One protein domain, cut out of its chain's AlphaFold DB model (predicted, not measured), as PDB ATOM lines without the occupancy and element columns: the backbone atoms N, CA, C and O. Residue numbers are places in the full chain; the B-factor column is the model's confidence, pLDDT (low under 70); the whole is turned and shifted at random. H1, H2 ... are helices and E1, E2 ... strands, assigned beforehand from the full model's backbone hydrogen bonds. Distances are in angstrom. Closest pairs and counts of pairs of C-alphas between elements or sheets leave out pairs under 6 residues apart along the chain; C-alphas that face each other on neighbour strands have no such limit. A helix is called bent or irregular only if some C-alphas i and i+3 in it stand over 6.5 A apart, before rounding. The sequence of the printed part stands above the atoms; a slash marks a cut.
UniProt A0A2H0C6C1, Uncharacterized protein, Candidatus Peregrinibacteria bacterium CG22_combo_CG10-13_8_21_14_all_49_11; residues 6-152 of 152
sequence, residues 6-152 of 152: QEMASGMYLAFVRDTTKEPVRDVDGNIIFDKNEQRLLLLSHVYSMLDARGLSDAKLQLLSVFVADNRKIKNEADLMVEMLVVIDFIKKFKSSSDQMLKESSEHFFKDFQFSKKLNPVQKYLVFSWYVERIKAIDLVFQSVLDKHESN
ATOM      1  N   GLN A   6     224.614 263.382 141.060       87.25
ATOM      2  CA  GLN A   6     223.616 263.606 140.014       87.25
ATOM      3  C   GLN A   6     224.223 264.256 138.769       87.25
ATOM      4  O   GLN A   6     223.956 263.818 137.648       87.25
ATOM      5  N   GLU A   7     225.057 265.282 138.951       85.75
ATOM      6  CA  GLU A   7     225.777 265.927 137.849       85.75
ATOM      7  C   GLU A   7     226.768 264.956 137.199       85.75
ATOM      8  O   GLU A   7     226.839 264.881 135.973       85.75
ATOM      9  N   MET A   8     227.472 264.154 138.004       86.06
ATOM     10  CA  MET A   8     228.370 263.111 137.510       86.06
ATOM     11  C   MET A   8     227.608 262.066 136.687       86.06
ATOM     12  O   MET A   8     227.986 261.786 135.552       86.06
ATOM     13  N   ALA A   9     226.509 261.528 137.224       86.25
ATOM     14  CA  ALA A   9     225.681 260.538 136.539       86.25
ATOM     15  C   ALA A   9     225.105 261.071 135.221       86.25
ATOM     16  O   ALA A   9     225.177 260.397 134.195       86.25
ATOM     17  N   SER A  10     224.582 262.300 135.231       86.00
ATOM     18  CA  SER A  10     224.031 262.946 134.037       86.00
ATOM     19  C   SER A  10     225.116 263.187 132.988       86.00
ATOM     20  O   SER A  10     224.923 262.866 131.817       86.00
ATOM     21  N   GLY A  11     226.286 263.683 133.401       86.31
ATOM     22  CA  GLY A  11     227.434 263.880 132.517       86.31
ATOM     23  C   GLY A  11     227.907 262.574 131.879       86.31
ATOM     24  O   GLY A  11     228.093 262.519 130.666       86.31
ATOM     25  N   MET A  12     228.027 261.502 132.667       86.31
ATOM     26  CA  MET A  12     228.395 260.173 132.166       86.31
ATOM     27  C   MET A  12     227.344 259.600 131.215       86.31
ATOM     28  O   MET A  12     227.700 259.038 130.179       86.31
ATOM     29  N   TYR A  13     226.056 259.762 131.530       88.81
ATOM     30  CA  TYR A  13     224.977 259.316 130.653       88.81
ATOM     31  C   TYR A  13     225.059 259.992 129.282       88.81
ATOM     32  O   TYR A  13     225.047 259.314 128.254       88.81
ATOM     33  N   LEU A  14     225.199 261.318 129.264       87.69
ATOM     34  CA  LEU A  14     225.314 262.094 128.032       87.69
ATOM     35  C   LEU A  14     226.575 261.709 127.250       87.69
ATOM     36  O   LEU A  14     226.478 261.314 126.089       87.69
ATOM     37  N   ALA A  15     227.736 261.762 127.905       84.56
ATOM     38  CA  ALA A  15     229.036 261.617 127.261       84.56
ATOM     39  C   ALA A  15     229.327 260.196 126.765       84.56
ATOM     40  O   ALA A  15     229.979 260.036 125.736       84.56
ATOM     41  N   PHE A  16     228.873 259.169 127.489       87.56
ATOM     42  CA  PHE A  16     229.281 257.789 127.219       87.56
ATOM     43  C   PHE A  16     228.162 256.908 126.690       87.56
ATOM     44  O   PHE A  16     228.449 255.990 125.926       87.56
ATOM     45  N   VAL A  17     226.904 257.178 127.042       89.25
ATOM     46  CA  VAL A  17     225.785 256.285 126.712       89.25
ATOM     47  C   VAL A  17     224.925 256.875 125.597       89.25
ATOM     48  O   VAL A  17     224.801 256.283 124.522       89.25
ATOM     49  N   ARG A  18     224.337 258.052 125.818       88.88
ATOM     50  CA  ARG A  18     223.350 258.636 124.906       88.88
ATOM     51  C   ARG A  18     223.981 259.110 123.601       88.88
ATOM     52  O   ARG A  18     223.502 258.730 122.535       88.88
ATOM     53  N   ASP A  19     225.052 259.898 123.676       86.81
ATOM     54  CA  ASP A  19     225.593 260.585 122.496       86.81
ATOM     55  C   ASP A  19     226.568 259.704 121.684       86.81
ATOM     56  O   ASP A  19     226.806 259.957 120.498       86.81
ATOM     57  N   THR A  20     227.068 258.611 122.277       83.25
ATOM     58  CA  THR A  20     227.873 257.579 121.593       83.25
ATOM     59  C   THR A  20     227.034 256.714 120.643       83.25
ATOM     60  O   THR A  20     227.555 256.146 119.684       83.25
ATOM     61  N   THR A  21     225.721 256.622 120.874       85.06
ATOM     62  CA  THR A  21     224.814 255.691 120.181       85.06
ATOM     63  C   THR A  21     224.009 256.400 119.097       85.06
ATOM     64  O   THR A  21     222.824 256.704 119.240       85.06
ATOM     65  N   LYS A  22     224.688 256.710 117.985       78.44
ATOM     66  CA  LYS A  22     224.111 257.532 116.913       78.44
ATOM     67  C   LYS A  22     223.268 256.753 115.924       78.44
ATOM     68  O   LYS A  22     222.208 257.254 115.592       78.44
ATOM     69  N   GLU A  23     223.669 255.556 115.500       88.00
ATOM     70  CA  GLU A  23     222.969 254.761 114.479       88.00
ATOM     71  C   GLU A  23     222.947 253.262 114.828       88.00
ATOM     72  O   GLU A  23     223.870 252.783 115.491       88.00
ATOM     73  N   PRO A  24     221.911 252.500 114.421       90.12
ATOM     74  CA  PRO A  24     221.898 251.047 114.580       90.12
ATOM     75  C   PRO A  24     223.063 250.395 113.826       90.12
ATOM     76  O   PRO A  24     223.367 250.792 112.700       90.12
ATOM     77  N   VAL A  25     223.663 249.351 114.399       89.75
ATOM     78  CA  VAL A  25     224.630 248.515 113.672       89.75
ATOM     79  C   VAL A  25     223.859 247.536 112.796       89.75
ATOM     80  O   VAL A  25     222.918 246.881 113.261       89.75
ATOM     81  N   ARG A  26     224.258 247.443 111.528       91.25
ATOM     82  CA  ARG A  26     223.618 246.599 110.517       91.25
ATOM     83  C   ARG A  26     224.582 245.559 109.962       91.25
ATOM     84  O   ARG A  26     225.792 245.778 109.987       91.25
ATOM     85  N   ASP A  27     224.045 244.439 109.487       87.75
ATOM     86  CA  ASP A  27     224.810 243.491 108.673       87.75
ATOM     87  C   ASP A  27     224.944 243.977 107.222       87.75
ATOM     88  O   ASP A  27     224.461 245.050 106.848       87.75
ATOM     89  N   VAL A  28     225.632 243.173 106.411       86.38
ATOM     90  CA  VAL A  28     225.873 243.431 104.984       86.38
ATOM     91  C   VAL A  28     224.585 243.521 104.161       86.38
ATOM     92  O   VAL A  28     224.578 244.190 103.132       86.38
ATOM     93  N   ASP A  29     223.498 242.912 104.640       88.50
ATOM     94  CA  ASP A  29     222.183 242.905 103.994       88.50
ATOM     95  C   ASP A  29     221.285 244.052 104.498       88.50
ATOM     96  O   ASP A  29     220.146 244.213 104.060       88.50
ATOM     97  N   GLY A  30     221.784 244.875 105.425       87.94
ATOM     98  CA  GLY A  30     221.072 246.020 105.987       87.94
ATOM     99  C   GLY A  30     220.155 245.691 107.171       87.94
ATOM    100  O   GLY A  30     219.481 246.602 107.676       87.94
ATOM    101  N   ASN A  31     220.139 244.452 107.669       89.19
ATOM    102  CA  ASN A  31     219.346 244.076 108.840       89.19
ATOM    103  C   ASN A  31     219.955 244.658 110.115       89.19
ATOM    104  O   ASN A  31     221.170 244.659 110.293       89.19
ATOM    105  N   ILE A  32     219.113 245.129 111.038       89.31
ATOM    106  CA  ILE A  32     219.578 245.666 112.322       89.31
ATOM    107  C   ILE A  32     220.034 244.512 113.218       89.31
ATOM    108  O   ILE A  32     219.216 243.727 113.697       89.31
ATOM    109  N   ILE A  33     221.336 244.465 113.493       89.25
ATOM    110  CA  ILE A  33     221.947 243.522 114.435       89.25
ATOM    111  C   ILE A  33     221.804 244.045 115.864       89.25
ATOM    112  O   ILE A  33     221.512 243.285 116.782       89.25
ATOM    113  N   PHE A  34     222.038 245.346 116.041       87.88
ATOM    114  CA  PHE A  34     222.237 245.951 117.351       87.88
ATOM    115  C   PHE A  34     221.712 247.383 117.343       87.88
ATOM    116  O   PHE A  34     222.320 248.298 116.771       87.88
ATOM    117  N   ASP A  35     220.517 247.559 117.902       89.31
ATOM    118  CA  ASP A  35     219.827 248.846 117.877       89.31
ATOM    119  C   ASP A  35     220.382 249.837 118.911       89.31
ATOM    120  O   ASP A  35     221.252 249.512 119.716       89.31
ATOM    121  N   LYS A  36     219.900 251.084 118.873       90.06
ATOM    122  CA  LYS A  36     220.401 252.151 119.753       90.06
ATOM    123  C   LYS A  36     220.176 251.832 121.235       90.06
ATOM    124  O   LYS A  36     221.032 252.153 122.048       90.06
ATOM    125  N   ASN A  37     219.066 251.192 121.599       87.25
ATOM    126  CA  ASN A  37     218.775 250.877 122.998       87.25
ATOM    127  C   ASN A  37     219.675 249.751 123.497       87.25
ATOM    128  O   ASN A  37     220.229 249.841 124.592       87.25
ATOM    129  N   GLU A  38     219.864 248.723 122.675       87.06
ATOM    130  CA  GLU A  38     220.799 247.639 122.952       87.06
ATOM    131  C   GLU A  38     222.239 248.180 123.083       87.06
ATOM    132  O   GLU A  38     222.949 247.827 124.028       87.06
ATOM    133  N   GLN A  39     222.650 249.104 122.206       90.12
ATOM    134  CA  GLN A  39     223.936 249.807 122.305       90.12
ATOM    135  C   GLN A  39     224.081 250.561 123.623       90.12
ATOM    136  O   GLN A  39     225.092 250.418 124.313       90.12
ATOM    137  N   ARG A  40     223.061 251.334 124.007       91.31
ATOM    138  CA  ARG A  40     223.081 252.092 125.260       91.31
ATOM    139  C   ARG A  40     223.153 251.172 126.472       91.31
ATOM    140  O   ARG A  40     223.892 251.481 127.397       91.31
ATOM    141  N   LEU A  41     222.446 250.041 126.463       89.94
ATOM    142  CA  LEU A  41     222.512 249.040 127.532       89.94
ATOM    143  C   LEU A  41     223.923 248.461 127.694       89.94
ATOM    144  O   LEU A  41     224.392 248.326 128.825       89.94
ATOM    145  N   LEU A  42     224.622 248.158 126.592       88.69
ATOM    146  CA  LEU A  42     226.011 247.701 126.676       88.69
ATOM    147  C   LEU A  42     226.938 248.771 127.246       88.69
ATOM    148  O   LEU A  42     227.693 248.489 128.173       88.69
ATOM    149  N   LEU A  43     226.877 249.998 126.726       91.38
ATOM    150  CA  LEU A  43     227.746 251.076 127.210       91.38
ATOM    151  C   LEU A  43     227.445 251.425 128.673       91.38
ATOM    152  O   LEU A  43     228.369 251.624 129.461       91.38
ATOM    153  N   LEU A  44     226.166 251.410 129.060       93.31
ATOM    154  CA  LEU A  44     225.736 251.548 130.447       93.31
ATOM    155  C   LEU A  44     226.369 250.468 131.324       93.31
ATOM    156  O   LEU A  44     226.896 250.803 132.375       93.31
ATOM    157  N   SER A  45     226.341 249.197 130.909       90.88
ATOM    158  CA  SER A  45     226.894 248.088 131.702       90.88
ATOM    159  C   SER A  45     228.384 248.266 132.015       90.88
ATOM    160  O   SER A  45     228.829 247.965 133.129       90.88
ATOM    161  N   HIS A  46     229.130 248.830 131.062       90.75
ATOM    162  CA  HIS A  46     230.547 249.129 131.213       90.75
ATOM    163  C   HIS A  46     230.767 250.262 132.217       90.75
ATOM    164  O   HIS A  46     231.393 250.049 133.253       90.75
ATOM    165  N   VAL A  47     230.159 251.434 131.989       91.50
ATOM    166  CA  VAL A  47     230.283 252.599 132.891       91.50
ATOM    167  C   VAL A  47     229.776 252.272 134.300       91.50
ATOM    168  O   VAL A  47     230.387 252.657 135.295       91.50
ATOM    169  N   TYR A  48     228.691 251.504 134.398       92.00
ATOM    170  CA  TYR A  48     228.146 251.011 135.660       92.00
ATOM    171  C   TYR A  48     229.177 250.187 136.440       92.00
ATOM    172  O   TYR A  48     229.341 250.378 137.644       92.00
ATOM    173  N   SER A  49     229.906 249.306 135.751       88.75
ATOM    174  CA  SER A  49     230.965 248.489 136.353       88.75
ATOM    175  C   SER A  49     232.177 249.325 136.770       88.75
ATOM    176  O   SER A  49     232.760 249.064 137.821       88.75
ATOM    177  N   MET A  50     232.531 250.356 135.996       90.06
ATOM    178  CA  MET A  50     233.610 251.284 136.352       90.06
ATOM    179  C   MET A  50     233.292 252.076 137.625       90.06
ATOM    180  O   MET A  50     234.143 252.203 138.505       90.06
ATOM    181  N   LEU A  51     232.059 252.579 137.751       90.81
ATOM    182  CA  LEU A  51     231.594 253.273 138.957       90.81
ATOM    183  C   LEU A  51     231.594 252.350 140.180       90.81
ATOM    184  O   LEU A  51     232.009 252.760 141.264       90.81
ATOM    185  N   ASP A  52     231.162 251.100 140.000       89.94
ATOM    186  CA  ASP A  52     231.158 250.085 141.054       89.94
ATOM    187  C   ASP A  52     232.575 249.784 141.562       89.94
ATOM    188  O   ASP A  52     232.821 249.821 142.766       89.94
ATOM    189  N   ALA A  53     233.534 249.595 140.649       87.69
ATOM    190  CA  ALA A  53     234.937 249.340 140.983       87.69
ATOM    191  C   ALA A  53     235.608 250.495 141.751       87.69
ATOM    192  O   ALA A  53     236.591 250.282 142.458       87.69
ATOM    193  N   ARG A  54     235.079 251.717 141.623       87.19
ATOM    194  CA  ARG A  54     235.557 252.922 142.316       87.19
ATOM    195  C   ARG A  54     234.770 253.246 143.592       87.19
ATOM    196  O   ARG A  54     235.038 254.261 144.224       87.19
ATOM    197  N   GLY A  55     233.790 252.421 143.970       88.62
ATOM    198  CA  GLY A  55     232.955 252.654 145.153       88.62
ATOM    199  C   GLY A  55     231.967 253.820 145.013       88.62
ATOM    200  O   GLY A  55     231.436 254.300 146.013       88.62
ATOM    201  N   LEU A  56     231.683 254.276 143.788       89.88
ATOM    202  CA  LEU A  56     230.813 255.423 143.500       89.88
ATOM    203  C   LEU A  56     229.333 255.008 143.420       89.88
ATOM    204  O   LEU A  56     228.653 255.220 142.413       89.88
ATOM    205  N   SER A  57     228.827 254.388 144.491       90.94
ATOM    206  CA  SER A  57     227.492 253.769 144.530       90.94
ATOM    207  C   SER A  57     226.341 254.745 144.263       90.94
ATOM    208  O   SER A  57     225.394 254.379 143.566       90.94
ATOM    209  N   ASP A  58     226.435 255.987 144.741       90.81
ATOM    210  CA  ASP A  58     225.381 256.989 144.538       90.81
ATOM    211  C   ASP A  58     225.286 257.416 143.070       90.81
ATOM    212  O   ASP A  58     224.206 257.390 142.482       90.81
ATOM    213  N   ALA A  59     226.421 257.735 142.440       91.62
ATOM    214  CA  ALA A  59     226.471 258.077 141.016       91.62
ATOM    215  C   ALA A  59     226.014 256.896 140.144       91.62
ATOM    216  O   ALA A  59     225.312 257.083 139.153       91.62
ATOM    217  N   LYS A  60     226.350 255.668 140.550       93.44
ATOM    218  CA  LYS A  60     225.926 254.426 139.896       93.44
ATOM    219  C   LYS A  60     224.402 254.244 139.913       93.44
ATOM    220  O   LYS A  60     223.812 253.936 138.878       93.44
ATOM    221  N   LEU A  61     223.756 254.453 141.062       93.31
ATOM    222  CA  LEU A  61     222.293 254.379 141.183       93.31
ATOM    223  C   LEU A  61     221.599 255.506 140.407       93.31
ATOM    224  O   LEU A  61     220.607 255.258 139.721       93.31
ATOM    225  N   GLN A  62     222.147 256.721 140.457       93.44
ATOM    226  CA  GLN A  62     221.635 257.858 139.688       93.44
ATOM    227  C   GLN A  62     221.755 257.619 138.176       93.44
ATOM    228  O   GLN A  62     220.806 257.881 137.442       93.44
ATOM    229  N   LEU A  63     222.868 257.046 137.704       94.62
ATOM    230  CA  LEU A  63     223.068 256.708 136.291       94.62
ATOM    231  C   LEU A  63     222.011 255.713 135.792       94.62
ATOM    232  O   LEU A  63     221.457 255.903 134.710       94.62
ATOM    233  N   LEU A  64     221.702 254.679 136.583       94.56
ATOM    234  CA  LEU A  64     220.618 253.742 136.268       94.56
ATOM    235  C   LEU A  64     219.263 254.442 136.179       94.56
ATOM    236  O   LEU A  64     218.513 254.186 135.240       94.56
ATOM    237  N   SER A  65     218.957 255.308 137.145       93.69
ATOM    238  CA  SER A  65     217.694 256.045 137.183       93.69
ATOM    239  C   SER A  65     217.525 256.924 135.940       93.69
ATOM    240  O   SER A  65     216.525 256.807 135.231       93.69
ATOM    241  N   VAL A  66     218.551 257.718 135.603       93.12
ATOM    242  CA  VAL A  66     218.575 258.568 134.400       93.12
ATOM    243  C   VAL A  66     218.416 257.730 133.132       93.12
ATOM    244  O   VAL A  66     217.597 258.057 132.275       93.12
ATOM    245  N   PHE A  67     219.154 256.623 133.023       94.56
ATOM    246  CA  PHE A  67     219.052 255.722 131.879       94.56
ATOM    247  C   PHE A  67     217.631 255.167 131.712       94.56
ATOM    248  O   PHE A  67     217.088 255.183 130.606       94.56
ATOM    249  N   VAL A  68     217.030 254.661 132.790       93.81
ATOM    250  CA  VAL A  68     215.694 254.055 132.744       93.81
ATOM    251  C   VAL A  68     214.642 255.098 132.385       93.81
ATOM    252  O   VAL A  68     213.821 254.838 131.508       93.81
ATOM    253  N   ALA A  69     214.701 256.281 132.998       90.69
ATOM    254  CA  ALA A  69     213.773 257.369 132.716       90.69
ATOM    255  C   ALA A  69     213.835 257.843 131.250       90.69
ATOM    256  O   ALA A  69     212.796 258.144 130.670       90.69
ATOM    257  N   ASP A  70     215.025 257.871 130.636       90.19
ATOM    258  CA  ASP A  70     215.204 258.330 129.249       90.19
ATOM    259  C   ASP A  70     214.856 257.258 128.195       90.19
ATOM    260  O   ASP A  70     214.542 257.587 127.053       90.19
ATOM    261  N   ASN A  71     214.910 255.966 128.546       87.12
ATOM    262  CA  ASN A  71     214.790 254.872 127.567       87.12
ATOM    263  C   ASN A  71     213.561 253.971 127.762       87.12
ATOM    264  O   ASN A  71     213.300 253.114 126.913       87.12
ATOM    265  N   ARG A  72     212.804 254.117 128.857       84.06
ATOM    266  CA  ARG A  72     211.648 253.262 129.173       84.06
ATOM    267  C   ARG A  72     210.412 254.088 129.521       84.06
ATOM    268  O   ARG A  72     210.485 255.266 129.845       84.06
ATOM    269  N   LYS A  73     209.235 253.463 129.424       87.62
ATOM    270  CA  LYS A  73     207.959 254.108 129.765       87.62
ATOM    271  C   LYS A  73     207.721 254.002 131.269       87.62
ATOM    272  O   LYS A  73     207.301 252.951 131.736       87.62
ATOM    273  N   ILE A  74     207.953 255.090 131.995       91.50
ATOM    274  CA  ILE A  74     207.822 255.146 133.457       91.50
ATOM    275  C   ILE A  74     206.573 255.942 133.832       91.50
ATOM    276  O   ILE A  74     206.410 257.072 133.375       91.50
ATOM    277  N   LYS A  75     205.679 255.364 134.645       90.50
ATOM    278  CA  LYS A  75     204.464 256.062 135.105       90.50
ATOM    279  C   LYS A  75     204.562 256.539 136.549       90.50
ATOM    280  O   LYS A  75     203.861 257.473 136.922       90.50
ATOM    281  N   ASN A  76     205.380 255.882 137.366       91.44
ATOM    282  CA  ASN A  76     205.559 256.186 138.782       91.44
ATOM    283  C   ASN A  76     206.913 255.647 139.286       91.44
ATOM    284  O   ASN A  76     207.680 255.039 138.540       91.44
ATOM    285  N   GLU A  77     207.201 255.871 140.566       90.50
ATOM    286  CA  GLU A  77     208.449 255.448 141.208       90.50
ATOM    287  C   GLU A  77     208.592 253.921 141.330       90.50
ATOM    288  O   GLU A  77     209.692 253.390 141.184       90.50
ATOM    289  N   ALA A  78     207.494 253.190 141.538       92.81
ATOM    290  CA  ALA A  78     207.536 251.730 141.579       92.81
ATOM    291  C   ALA A  78     207.928 251.145 140.213       92.81
ATOM    292  O   ALA A  78     208.792 250.271 140.154       92.81
ATOM    293  N   ASP A  79     207.369 251.678 139.122       92.81
ATOM    294  CA  ASP A  79     207.745 251.310 137.755       92.81
ATOM    295  C   ASP A  79     209.240 251.570 137.517       92.81
ATOM    296  O   ASP A  79     209.937 250.706 136.989       92.81
ATOM    297  N   LEU A  80     209.756 252.725 137.957       92.19
ATOM    298  CA  LEU A  80     211.180 253.055 137.854       92.19
ATOM    299  C   LEU A  80     212.051 252.002 138.547       92.19
ATOM    300  O   LEU A  80     212.998 251.500 137.944       92.19
ATOM    301  N   MET A  81     211.715 251.629 139.785       92.62
ATOM    302  CA  MET A  81     212.462 250.616 140.536       92.62
ATOM    303  C   MET A  81     212.437 249.246 139.850       92.62
ATOM    304  O   MET A  81     213.483 248.605 139.729       92.62
ATOM    305  N   VAL A  82     211.272 248.799 139.369       94.62
ATOM    306  CA  VAL A  82     211.148 247.527 138.637       94.62
ATOM    307  C   VAL A  82     212.007 247.544 137.378       94.62
ATOM    308  O   VAL A  82     212.771 246.613 137.122       94.62
ATOM    309  N   GLU A  83     211.936 248.622 136.608       93.56
ATOM    310  CA  GLU A  83     212.683 248.754 135.364       93.56
ATOM    311  C   GLU A  83     214.200 248.849 135.600       93.56
ATOM    312  O   GLU A  83     214.987 248.253 134.860       93.56
ATOM    313  N   MET A  84     214.630 249.510 136.679       94.81
ATOM    314  CA  MET A  84     216.029 249.498 137.119       94.81
ATOM    315  C   MET A  84     216.503 248.084 137.474       94.81
ATOM    316  O   MET A  84     217.608 247.709 137.084       94.81
ATOM    317  N   LEU A  85     215.684 247.269 138.150       92.94
ATOM    318  CA  LEU A  85     216.029 245.874 138.457       92.94
ATOM    319  C   LEU A  85     216.202 245.029 137.189       92.94
ATOM    320  O   LEU A  85     217.144 244.239 137.110       92.94
ATOM    321  N   VAL A  86     215.351 245.230 136.179       90.81
ATOM    322  CA  VAL A  86     215.487 244.565 134.872       90.81
ATOM    323  C   VAL A  86     216.808 244.948 134.197       90.81
ATOM    324  O   VAL A  86     217.509 244.088 133.664       90.81
ATOM    325  N   VAL A  87     217.179 246.230 134.228       91.56
ATOM    326  CA  VAL A  87     218.463 246.695 133.681       91.56
ATOM    327  C   VAL A  87     219.644 246.119 134.467       91.56
ATOM    328  O   VAL A  87     220.620 245.682 133.861       91.56
ATOM    329  N   ILE A  88     219.560 246.048 135.798       92.31
ATOM    330  CA  ILE A  88     220.600 245.434 136.638       92.31
ATOM    331  C   ILE A  88     220.790 243.953 136.293       92.31
ATOM    332  O   ILE A  88     221.929 243.492 136.207       92.31
ATOM    333  N   ASP A  89     219.706 243.203 136.095       89.12
ATOM    334  CA  ASP A  89     219.779 241.794 135.691       89.12
ATOM    335  C   ASP A  89     220.493 241.633 134.341       89.12
ATOM    336  O   ASP A  89     221.391 240.799 134.206       89.12
ATOM    337  N   PHE A  90     220.184 242.502 133.372       86.75
ATOM    338  CA  PHE A  90     220.906 242.550 132.100       86.75
ATOM    339  C   PHE A  90     222.407 242.811 132.297       86.75
ATOM    340  O   PHE A  90     223.230 242.071 131.759       86.75
ATOM    341  N   ILE A  91     222.777 243.817 133.098       89.19
ATOM    342  CA  ILE A  91     224.185 244.161 133.366       89.19
ATOM    343  C   ILE A  91     224.931 242.970 133.982       89.19
ATOM    344  O   ILE A  91     226.046 242.658 133.566       89.19
ATOM    345  N   LYS A  92     224.316 242.270 134.945       86.44
ATOM    346  CA  LYS A  92     224.910 241.084 135.585       86.44
ATOM    347  C   LYS A  92     225.142 239.951 134.588       86.44
ATOM    348  O   LYS A  92     226.221 239.360 134.584       86.44
ATOM    349  N   LYS A  93     224.152 239.666 133.738       81.38
ATOM    350  CA  LYS A  93     224.262 238.645 132.687       81.38
ATOM    351  C   LYS A  93     225.367 238.985 131.698       81.38
ATOM    352  O   LYS A  93     226.218 238.143 131.431       81.38
ATOM    353  N   PHE A  94     225.400 240.230 131.225       79.06
ATOM    354  CA  PHE A  94     226.433 240.687 130.305       79.06
ATOM    355  C   PHE A  94     227.836 240.572 130.912       79.06
ATOM    356  O   PHE A  94     228.723 240.019 130.267       79.06
ATOM    357  N   LYS A  95     228.019 241.007 132.166       77.50
ATOM    358  CA  LYS A  95     229.302 240.895 132.873       77.50
ATOM    359  C   LYS A  95     229.767 239.443 133.002       77.50
ATOM    360  O   LYS A  95     230.925 239.141 132.740       77.50
ATOM    361  N   SER A  96     228.858 238.533 133.353       74.94
ATOM    362  CA  SER A  96     229.168 237.100 133.402       74.94
ATOM    363  C   SER A  96     229.655 236.584 132.046       74.94
ATOM    364  O   SER A  96     230.650 235.864 131.992       74.94
ATOM    365  N   SER A  97     228.984 236.972 130.957       70.06
ATOM    366  CA  SER A  97     229.402 236.601 129.605       70.06
ATOM    367  C   SER A  97     230.766 237.197 129.253       70.06
ATOM    368  O   SER A  97     231.614 236.461 128.762       70.06
ATOM    369  N   SER A  98     231.017 238.483 129.530       67.88
ATOM    370  CA  SER A  98     232.299 239.137 129.223       67.88
ATOM    371  C   SER A  98     233.470 238.574 130.029       67.88
ATOM    372  O   SER A  98     234.564 238.413 129.495       67.88
ATOM    373  N   ASP A  99     233.255 238.231 131.300       67.69
ATOM    374  CA  ASP A  99     234.300 237.660 132.155       67.69
ATOM    375  C   ASP A  99     234.697 236.245 131.701       67.69
ATOM    376  O   ASP A  99     235.865 235.868 131.812       67.69
ATOM    377  N   GLN A 100     233.749 235.466 131.160       63.81
ATOM    378  CA  GLN A 100     234.038 234.180 130.514       63.81
ATOM    379  C   GLN A 100     234.851 234.363 129.223       63.81
ATOM    380  O   GLN A 100     235.783 233.598 128.985       63.81
ATOM    381  N   MET A 101     234.603 235.424 128.442       61.72
ATOM    382  CA  MET A 101     235.377 235.718 127.220       61.72
ATOM    383  C   MET A 101     236.867 235.874 127.456       61.72
ATOM    384  O   MET A 101     237.669 235.429 126.645       61.72
ATOM    385  N   LEU A 102     237.238 236.571 128.533       57.91
ATOM    386  CA  LEU A 102     238.642 236.834 128.845       57.91
ATOM    387  C   LEU A 102     239.385 235.552 129.245       57.91
ATOM    388  O   LEU A 102     240.613 235.554 129.299       57.91
ATOM    389  N   LYS A 103     238.650 234.474 129.541       56.94
ATOM    390  CA  LYS A 103     239.178 233.203 130.043       56.94
ATOM    391  C   LYS A 103     239.120 232.073 129.014       56.94
ATOM    392  O   LYS A 103     239.936 231.160 129.098       56.94
ATOM    393  N   GLU A 104     238.185 232.114 128.069       55.84
ATOM    394  CA  GLU A 104     237.911 231.022 127.126       55.84
ATOM    395  C   GLU A 104     238.244 231.400 125.674       55.84
ATOM    396  O   GLU A 104     238.365 232.574 125.321       55.84
ATOM    397  N   SER A 105     238.420 230.400 124.801       56.97
ATOM    398  CA  SER A 105     238.618 230.660 123.372       56.97
ATOM    399  C   SER A 105     237.389 231.364 122.780       56.97
ATOM    400  O   SER A 105     236.249 231.120 123.181       56.97
ATOM    401  N   SER A 106     237.616 232.232 121.790       56.62
ATOM    402  CA  SER A 106     236.560 233.028 121.142       56.62
ATOM    403  C   SER A 106     235.367 232.194 120.637       56.62
ATOM    404  O   SER A 106     234.242 232.689 120.621       56.62
ATOM    405  N   GLU A 107     235.575 230.918 120.297       57.00
ATOM    406  CA  GLU A 107     234.528 229.986 119.858       57.00
ATOM    407  C   GLU A 107     233.498 229.636 120.946       57.00
ATOM    408  O   GLU A 107     232.313 229.515 120.626       57.00
ATOM    409  N   HIS A 108     233.899 229.503 122.219       55.06
ATOM    410  CA  HIS A 108     232.959 229.188 123.309       55.06
ATOM    411  C   HIS A 108     232.049 230.384 123.611       55.06
ATOM    412  O   HIS A 108     230.830 230.252 123.720       55.06
ATOM    413  N   PHE A 109     232.624 231.587 123.587       56.94
ATOM    414  CA  PHE A 109     231.903 232.837 123.801       56.94
ATOM    415  C   PHE A 109     230.742 233.054 122.822       56.94
ATOM    416  O   PHE A 109     229.639 233.433 123.229       56.94
ATOM    417  N   PHE A 110     230.957 232.817 121.523       59.94
ATOM    418  CA  PHE A 110     229.901 233.044 120.534       59.94
ATOM    419  C   PHE A 110     228.695 232.134 120.747       59.94
ATOM    420  O   PHE A 110     227.617 232.447 120.242       59.94
ATOM    421  N   LYS A 111     228.825 231.041 121.500       61.19
ATOM    422  CA  LYS A 111     227.704 230.170 121.844       61.19
ATOM    423  C   LYS A 111     226.808 230.793 122.920       61.19
ATOM    424  O   LYS A 111     225.591 230.807 122.736       61.19
ATOM    425  N   ASP A 112     227.411 231.415 123.933       61.25
ATOM    426  CA  ASP A 112     226.725 231.869 125.152       61.25
ATOM    427  C   ASP A 112     226.507 233.387 125.243       61.25
ATOM    428  O   ASP A 112     225.954 233.882 126.222       61.25
ATOM    429  N   PHE A 113     226.882 234.151 124.211       63.69
ATOM    430  CA  PHE A 113     226.571 235.581 124.122       63.69
ATOM    431  C   PHE A 113     225.055 235.819 124.032       63.69
ATOM    432  O   PHE A 113     224.450 235.716 122.956       63.69
ATOM    433  N   GLN A 114     224.437 236.119 125.178       62.22
ATOM    434  CA  GLN A 114     222.987 236.246 125.333       62.22
ATOM    435  C   GLN A 114     222.500 237.655 125.002       62.22
ATOM    436  O   GLN A 114     222.037 238.410 125.857       62.22
ATOM    437  N   PHE A 115     222.589 238.007 123.725       64.69
ATOM    438  CA  PHE A 115     221.768 239.085 123.197       64.69
ATOM    439  C   PHE A 115     220.307 238.654 123.091       64.69
ATOM    440  O   PHE A 115     220.006 237.476 122.897       64.69
ATOM    441  N   SER A 116     219.395 239.627 123.193       58.25
ATOM    442  CA  SER A 116     217.945 239.408 123.069       58.25
ATOM    443  C   SER A 116     217.574 238.692 121.756       58.25
ATOM    444  O   SER A 116     216.606 237.932 121.691       58.25
ATOM    445  N   LYS A 117     218.389 238.908 120.715       67.69
ATOM    446  CA  LYS A 117     218.268 238.333 119.377       67.69
ATOM    447  C   LYS A 117     219.196 237.129 119.229       67.69
ATOM    448  O   LYS A 117     220.361 237.162 119.626       67.69
ATOM    449  N   LYS A 118     218.698 236.078 118.568       76.00
ATOM    450  CA  LYS A 118     219.510 234.934 118.116       76.00
ATOM    451  C   LYS A 118     220.430 235.374 116.971       76.00
ATOM    452  O   LYS A 118     220.138 235.124 115.807       76.00
ATOM    453  N   LEU A 119     221.516 236.060 117.314       80.44
ATOM    454  CA  LEU A 119     222.541 236.491 116.365       80.44
ATOM    455  C   LEU A 119     223.407 235.303 115.929       80.44
ATOM    456  O   LEU A 119     223.778 234.457 116.750       80.44
ATOM    457  N   ASN A 120     223.759 235.259 114.644       82.94
ATOM    458  CA  ASN A 120     224.743 234.301 114.139       82.94
ATOM    459  C   ASN A 120     226.178 234.706 114.560       82.94
ATOM    460  O   ASN A 120     226.386 235.834 115.014       82.94
ATOM    461  N   PRO A 121     227.189 233.828 114.423       81.19
ATOM    462  CA  PRO A 121     228.550 234.124 114.884       81.19
ATOM    463  C   PRO A 121     229.167 235.404 114.295       81.19
ATOM    464  O   PRO A 121     229.782 236.174 115.030       81.19
ATOM    465  N   VAL A 122     228.953 235.684 113.005       82.75
ATOM    466  CA  VAL A 122     229.468 236.900 112.341       82.75
ATOM    467  C   VAL A 122     228.827 238.153 112.936       82.75
ATOM    468  O   VAL A 122     229.514 239.113 113.276       82.75
ATOM    469  N   GLN A 123     227.510 238.132 113.131       85.00
ATOM    470  CA  GLN A 123     226.775 239.233 113.750       85.00
ATOM    471  C   GLN A 123     227.214 239.462 115.203       85.00
ATOM    472  O   GLN A 123     227.388 240.605 115.621       85.00
ATOM    473  N   LYS A 124     227.465 238.391 115.967       81.19
ATOM    474  CA  LYS A 124     228.003 238.490 117.332       81.19
ATOM    475  C   LYS A 124     229.401 239.113 117.350       81.19
ATOM    476  O   LYS A 124     229.672 239.962 118.196       81.19
ATOM    477  N   TYR A 125     230.264 238.744 116.401       80.56
ATOM    478  CA  TYR A 125     231.584 239.358 116.244       80.56
ATOM    479  C   TYR A 125     231.488 240.862 115.956       80.56
ATOM    480  O   TYR A 125     232.221 241.641 116.559       80.56
ATOM    481  N   LEU A 126     230.550 241.288 115.103       84.69
ATOM    482  CA  LEU A 126     230.321 242.710 114.816       84.69
ATOM    483  C   LEU A 126     229.904 243.498 116.066       84.69
ATOM    484  O   LEU A 126     230.469 244.557 116.331       84.69
ATOM    485  N   VAL A 127     228.967 242.968 116.862       85.19
ATOM    486  CA  VAL A 127     228.570 243.589 118.142       85.19
ATOM    487  C   VAL A 127     229.765 243.707 119.080       85.19
ATOM    488  O   VAL A 127     229.977 244.753 119.692       85.19
ATOM    489  N   PHE A 128     230.567 242.649 119.177       81.06
ATOM    490  CA  PHE A 128     231.731 242.640 120.050       81.06
ATOM    491  C   PHE A 128     232.815 243.628 119.605       81.06
ATOM    492  O   PHE A 128     233.318 244.394 120.423       81.06
ATOM    493  N   SER A 129     233.154 243.650 118.315       83.62
ATOM    494  CA  SER A 129     234.130 244.591 117.757       83.62
ATOM    495  C   SER A 129     233.702 246.037 118.008       83.62
ATOM    496  O   SER A 129     234.506 246.833 118.496       83.62
ATOM    497  N   TRP A 130     232.418 246.336 117.788       88.81
ATOM    498  CA  TRP A 130     231.836 247.634 118.114       88.81
ATOM    499  C   TRP A 130     231.977 247.964 119.607       88.81
ATOM    500  O   TRP A 130     232.397 249.064 119.963       88.81
ATOM    501  N   TYR A 131     231.671 247.008 120.490       86.69
ATOM    502  CA  TYR A 131     231.754 247.199 121.939       86.69
ATOM    503  C   TYR A 131     233.186 247.511 122.385       86.69
ATOM    504  O   TYR A 131     233.412 248.525 123.042       86.69
ATOM    505  N   VAL A 132     234.163 246.699 121.966       83.88
ATOM    506  CA  VAL A 132     235.583 246.864 122.318       83.88
ATOM    507  C   VAL A 132     236.137 248.213 121.861       83.88
ATOM    508  O   VAL A 132     236.903 248.843 122.589       83.88
ATOM    509  N   GLU A 133     235.770 248.673 120.664       87.25
ATOM    510  CA  GLU A 133     236.203 249.978 120.158       87.25
ATOM    511  C   GLU A 133     235.694 251.121 121.048       87.25
ATOM    512  O   GLU A 133     236.452 252.024 121.410       87.25
ATOM    513  N   ARG A 134     234.418 251.064 121.449       89.19
ATOM    514  CA  ARG A 134     233.788 252.131 122.233       89.19
ATOM    515  C   ARG A 134     234.234 252.151 123.685       89.19
ATOM    516  O   ARG A 134     234.486 253.239 124.201       89.19
ATOM    517  N   ILE A 135     234.399 250.996 124.328       87.75
ATOM    518  CA  ILE A 135     234.836 250.970 125.731       87.75
ATOM    519  C   ILE A 135     236.265 251.478 125.910       87.75
ATOM    520  O   ILE A 135     236.515 252.180 126.876       87.75
ATOM    521  N   LYS A 136     237.174 251.254 124.950       86.56
ATOM    522  CA  LYS A 136     238.537 251.821 125.010       86.56
ATOM    523  C   LYS A 136     238.521 253.347 125.069       86.56
ATOM    524  O   LYS A 136     239.289 253.950 125.814       86.56
ATOM    525  N   ALA A 137     237.652 253.975 124.278       85.50
ATOM    526  CA  ALA A 137     237.490 255.424 124.299       85.50
ATOM    527  C   ALA A 137     236.858 255.897 125.617       85.50
ATOM    528  O   ALA A 137     237.319 256.878 126.198       85.50
ATOM    529  N   ILE A 138     235.836 255.186 126.107       88.81
ATOM    530  CA  ILE A 138     235.183 255.494 127.386       88.81
ATOM    531  C   ILE A 138     236.176 255.385 128.545       88.81
ATOM    532  O   ILE A 138     236.247 256.316 129.339       88.81
ATOM    533  N   ASP A 139     236.975 254.318 128.611       87.06
ATOM    534  CA  ASP A 139     237.963 254.087 129.669       87.06
ATOM    535  C   ASP A 139     238.936 255.259 129.804       87.06
ATOM    536  O   ASP A 139     239.136 255.790 130.898       87.06
ATOM    537  N   LEU A 140     239.494 255.711 128.676       84.38
ATOM    538  CA  LEU A 140     240.429 256.834 128.632       84.38
ATOM    539  C   LEU A 140     239.794 258.135 129.138       84.38
ATOM    540  O   LEU A 140     240.397 258.865 129.926       84.38
ATOM    541  N   VAL A 141     238.575 258.436 128.686       82.94
ATOM    542  CA  VAL A 141     237.891 259.682 129.053       82.94
ATOM    543  C   VAL A 141     237.424 259.636 130.507       82.94
ATOM    544  O   VAL A 141     237.601 260.611 131.233       82.94
ATOM    545  N   PHE A 142     236.871 258.510 130.954       84.44
ATOM    546  CA  PHE A 142     236.425 258.312 132.330       84.44
ATOM    547  C   PHE A 142     237.584 258.461 133.316       84.44
ATOM    548  O   PHE A 142     237.454 259.189 134.301       84.44
ATOM    549  N   GLN A 143     238.737 257.849 133.025       79.69
ATOM    550  CA  GLN A 143     239.917 257.974 133.875       79.69
ATOM    551  C   GLN A 143     240.396 259.427 133.959       79.69
ATOM    552  O   GLN A 143     240.601 259.942 135.052       79.69
ATOM    553  N   SER A 144     240.457 260.134 132.824       76.25
ATOM    554  CA  SER A 144     240.835 261.554 132.801       76.25
ATOM    555  C   SER A 144     239.890 262.447 133.617       76.25
ATOM    556  O   SER A 144     240.332 263.423 134.227       76.25
ATOM    557  N   VAL A 145     238.589 262.137 133.625       71.94
ATOM    558  CA  VAL A 145     237.595 262.857 134.433       71.94
ATOM    559  C   VAL A 145     237.824 262.605 135.923       71.94
ATOM    560  O   VAL A 145     237.834 263.561 136.696       71.94
ATOM    561  N   LEU A 146     238.064 261.355 136.329       72.06
ATOM    562  CA  LEU A 146     238.330 261.021 137.731       72.06
ATOM    563  C   LEU A 146     239.645 261.611 138.248       72.06
ATOM    564  O   LEU A 146     239.653 262.188 139.331       72.06
ATOM    565  N   ASP A 147     240.723 261.562 137.468       69.38
ATOM    566  CA  ASP A 147     242.023 262.098 137.895       69.38
ATOM    567  C   ASP A 147     241.946 263.614 138.163       69.38
ATOM    568  O   ASP A 147     242.538 264.133 139.112       69.38
ATOM    569  N   LYS A 148     241.141 264.342 137.376       63.12
ATOM    570  CA  LYS A 148     240.845 265.769 137.605       63.12
ATOM    571  C   LYS A 148     239.984 266.018 138.849       63.12
ATOM    572  O   LYS A 148     240.014 267.126 139.389       63.12
ATOM    573  N   HIS A 149     239.209 265.027 139.282       60.66
ATOM    574  CA  HIS A 149     238.404 265.089 140.501       60.66
ATOM    575  C   HIS A 149     239.200 264.779 141.766       60.66
ATOM    576  O   HIS A 149     238.926 265.401 142.786       60.66
ATOM    577  N   GLU A 150     240.161 263.857 141.707       57.59
ATOM    578  CA  GLU A 150     240.991 263.471 142.858       57.59
ATOM    579  C   GLU A 150     242.155 264.451 143.113       57.59
ATOM    580  O   GLU A 150     242.679 264.508 144.221       57.59
ATOM    581  N   SER A 151     242.535 265.258 142.114       47.25
ATOM    582  CA  SER A 151     243.636 266.236 142.206       47.25
ATOM    583  C   SER A 151     243.230 267.628 142.738       47.25
ATOM    584  O   SER A 151     244.040 268.552 142.678       47.25
ATOM    585  N   ASN A 152     241.990 267.804 143.215       41.06
ATOM    586  CA  ASN A 152     241.436 269.053 143.775       41.06
ATOM    587  C   ASN A 152     240.822 268.822 145.159       41.06
ATOM    588  O   ASN A 152     240.753 269.804 145.930       41.06
TER     589      ASN A 152
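This is residues 6 to 152 of the 152 residues of an uncharacterized protein of Candidatus Peregrinibacteria bacterium CG22_combo_CG10-13_8_21_14_all_49_11 (UniProt A0A2H0C6C1). The long helix H6 runs past one side of a core helix, H2, while H4 crosses H2 on the opposite side and H1 and H3 pack on it between them. H4 and H6 stay apart, and the small helix H5 joins the end of H4 to the beginning of H6; E1 and a loop lie near the beginning of H6, and residues 147 to 152 stick out at its other end. The printed part has 147 residues with six named helices and one named strand, in the order H1, E1, H2, H3, H4, H5, H6, and is mostly helix. It is compact, with a radius of gyration of the C-alphas of 15.8 A and spans of 46 by 39 by 26 A.

H6, residues 121 to 150, is 42.4 A long, from C-alpha 121 at (228.550, 234.124, 114.884) to C-alpha 150 at (240.991, 263.471, 142.858). H2, residues 36 to 53, is 25.9 A long, and H4, residues 77 to 101, 36.2 A. H3, residues 57 to 71, measures 21.2 A, and H5, residues 106 to 112, 10.7 A. H1, residues 6 to 18, begins at C-alpha 6 (223.616, 263.606, 140.014) and is 15.9 A long; it is irregular, but only just, with C-alphas 15 and 18 6.8 A apart. E1, residues 32 to 34, is 5.7 A long.

H6 touches the hub H2 with residues 131 to 138 alone, the closest C-alphas being those of His 46 and Ile 135, 7.2 A apart, at a steep tilt of 44 degrees. With H1 they form a bundle, a group of helices set together. H1 touches H2, closest at the C-alphas of Val 17 and Arg 40, 5.2 A. H3 forms a helical hairpin with H2, closest at Leu 51 and Lys 60, C-alphas 5.9 A apart. H4 touches H2 about perpendicular, at 80 degrees, closest at the C-alphas of Ser 45 and Ile 91, 5.1 A. H5 and H6 only just touch, with 3 pairs of C-alphas within 8 A, the closest being Phe 110 and Pro 121, 5.9 A. E1 pairs with no named strand, but residues 25 to 26 pair antiparallel with its residues. Every O i to N i+4 pair is within hydrogen-bond range in H2, H3 and H4; the figures are 8 of 9 in H1, 25 of 26 in H6 and 1 of 3 in H5, where 2 of 4 O i to N i+3 pairs are.

The C-alphas farthest apart, of Asp 29 and Asn 152, are 51.4 A apart. The printed part has no cut, and the link from H1 to E1 is long. Residues 98 to 117 and 147 to 152 have pLDDT under 70.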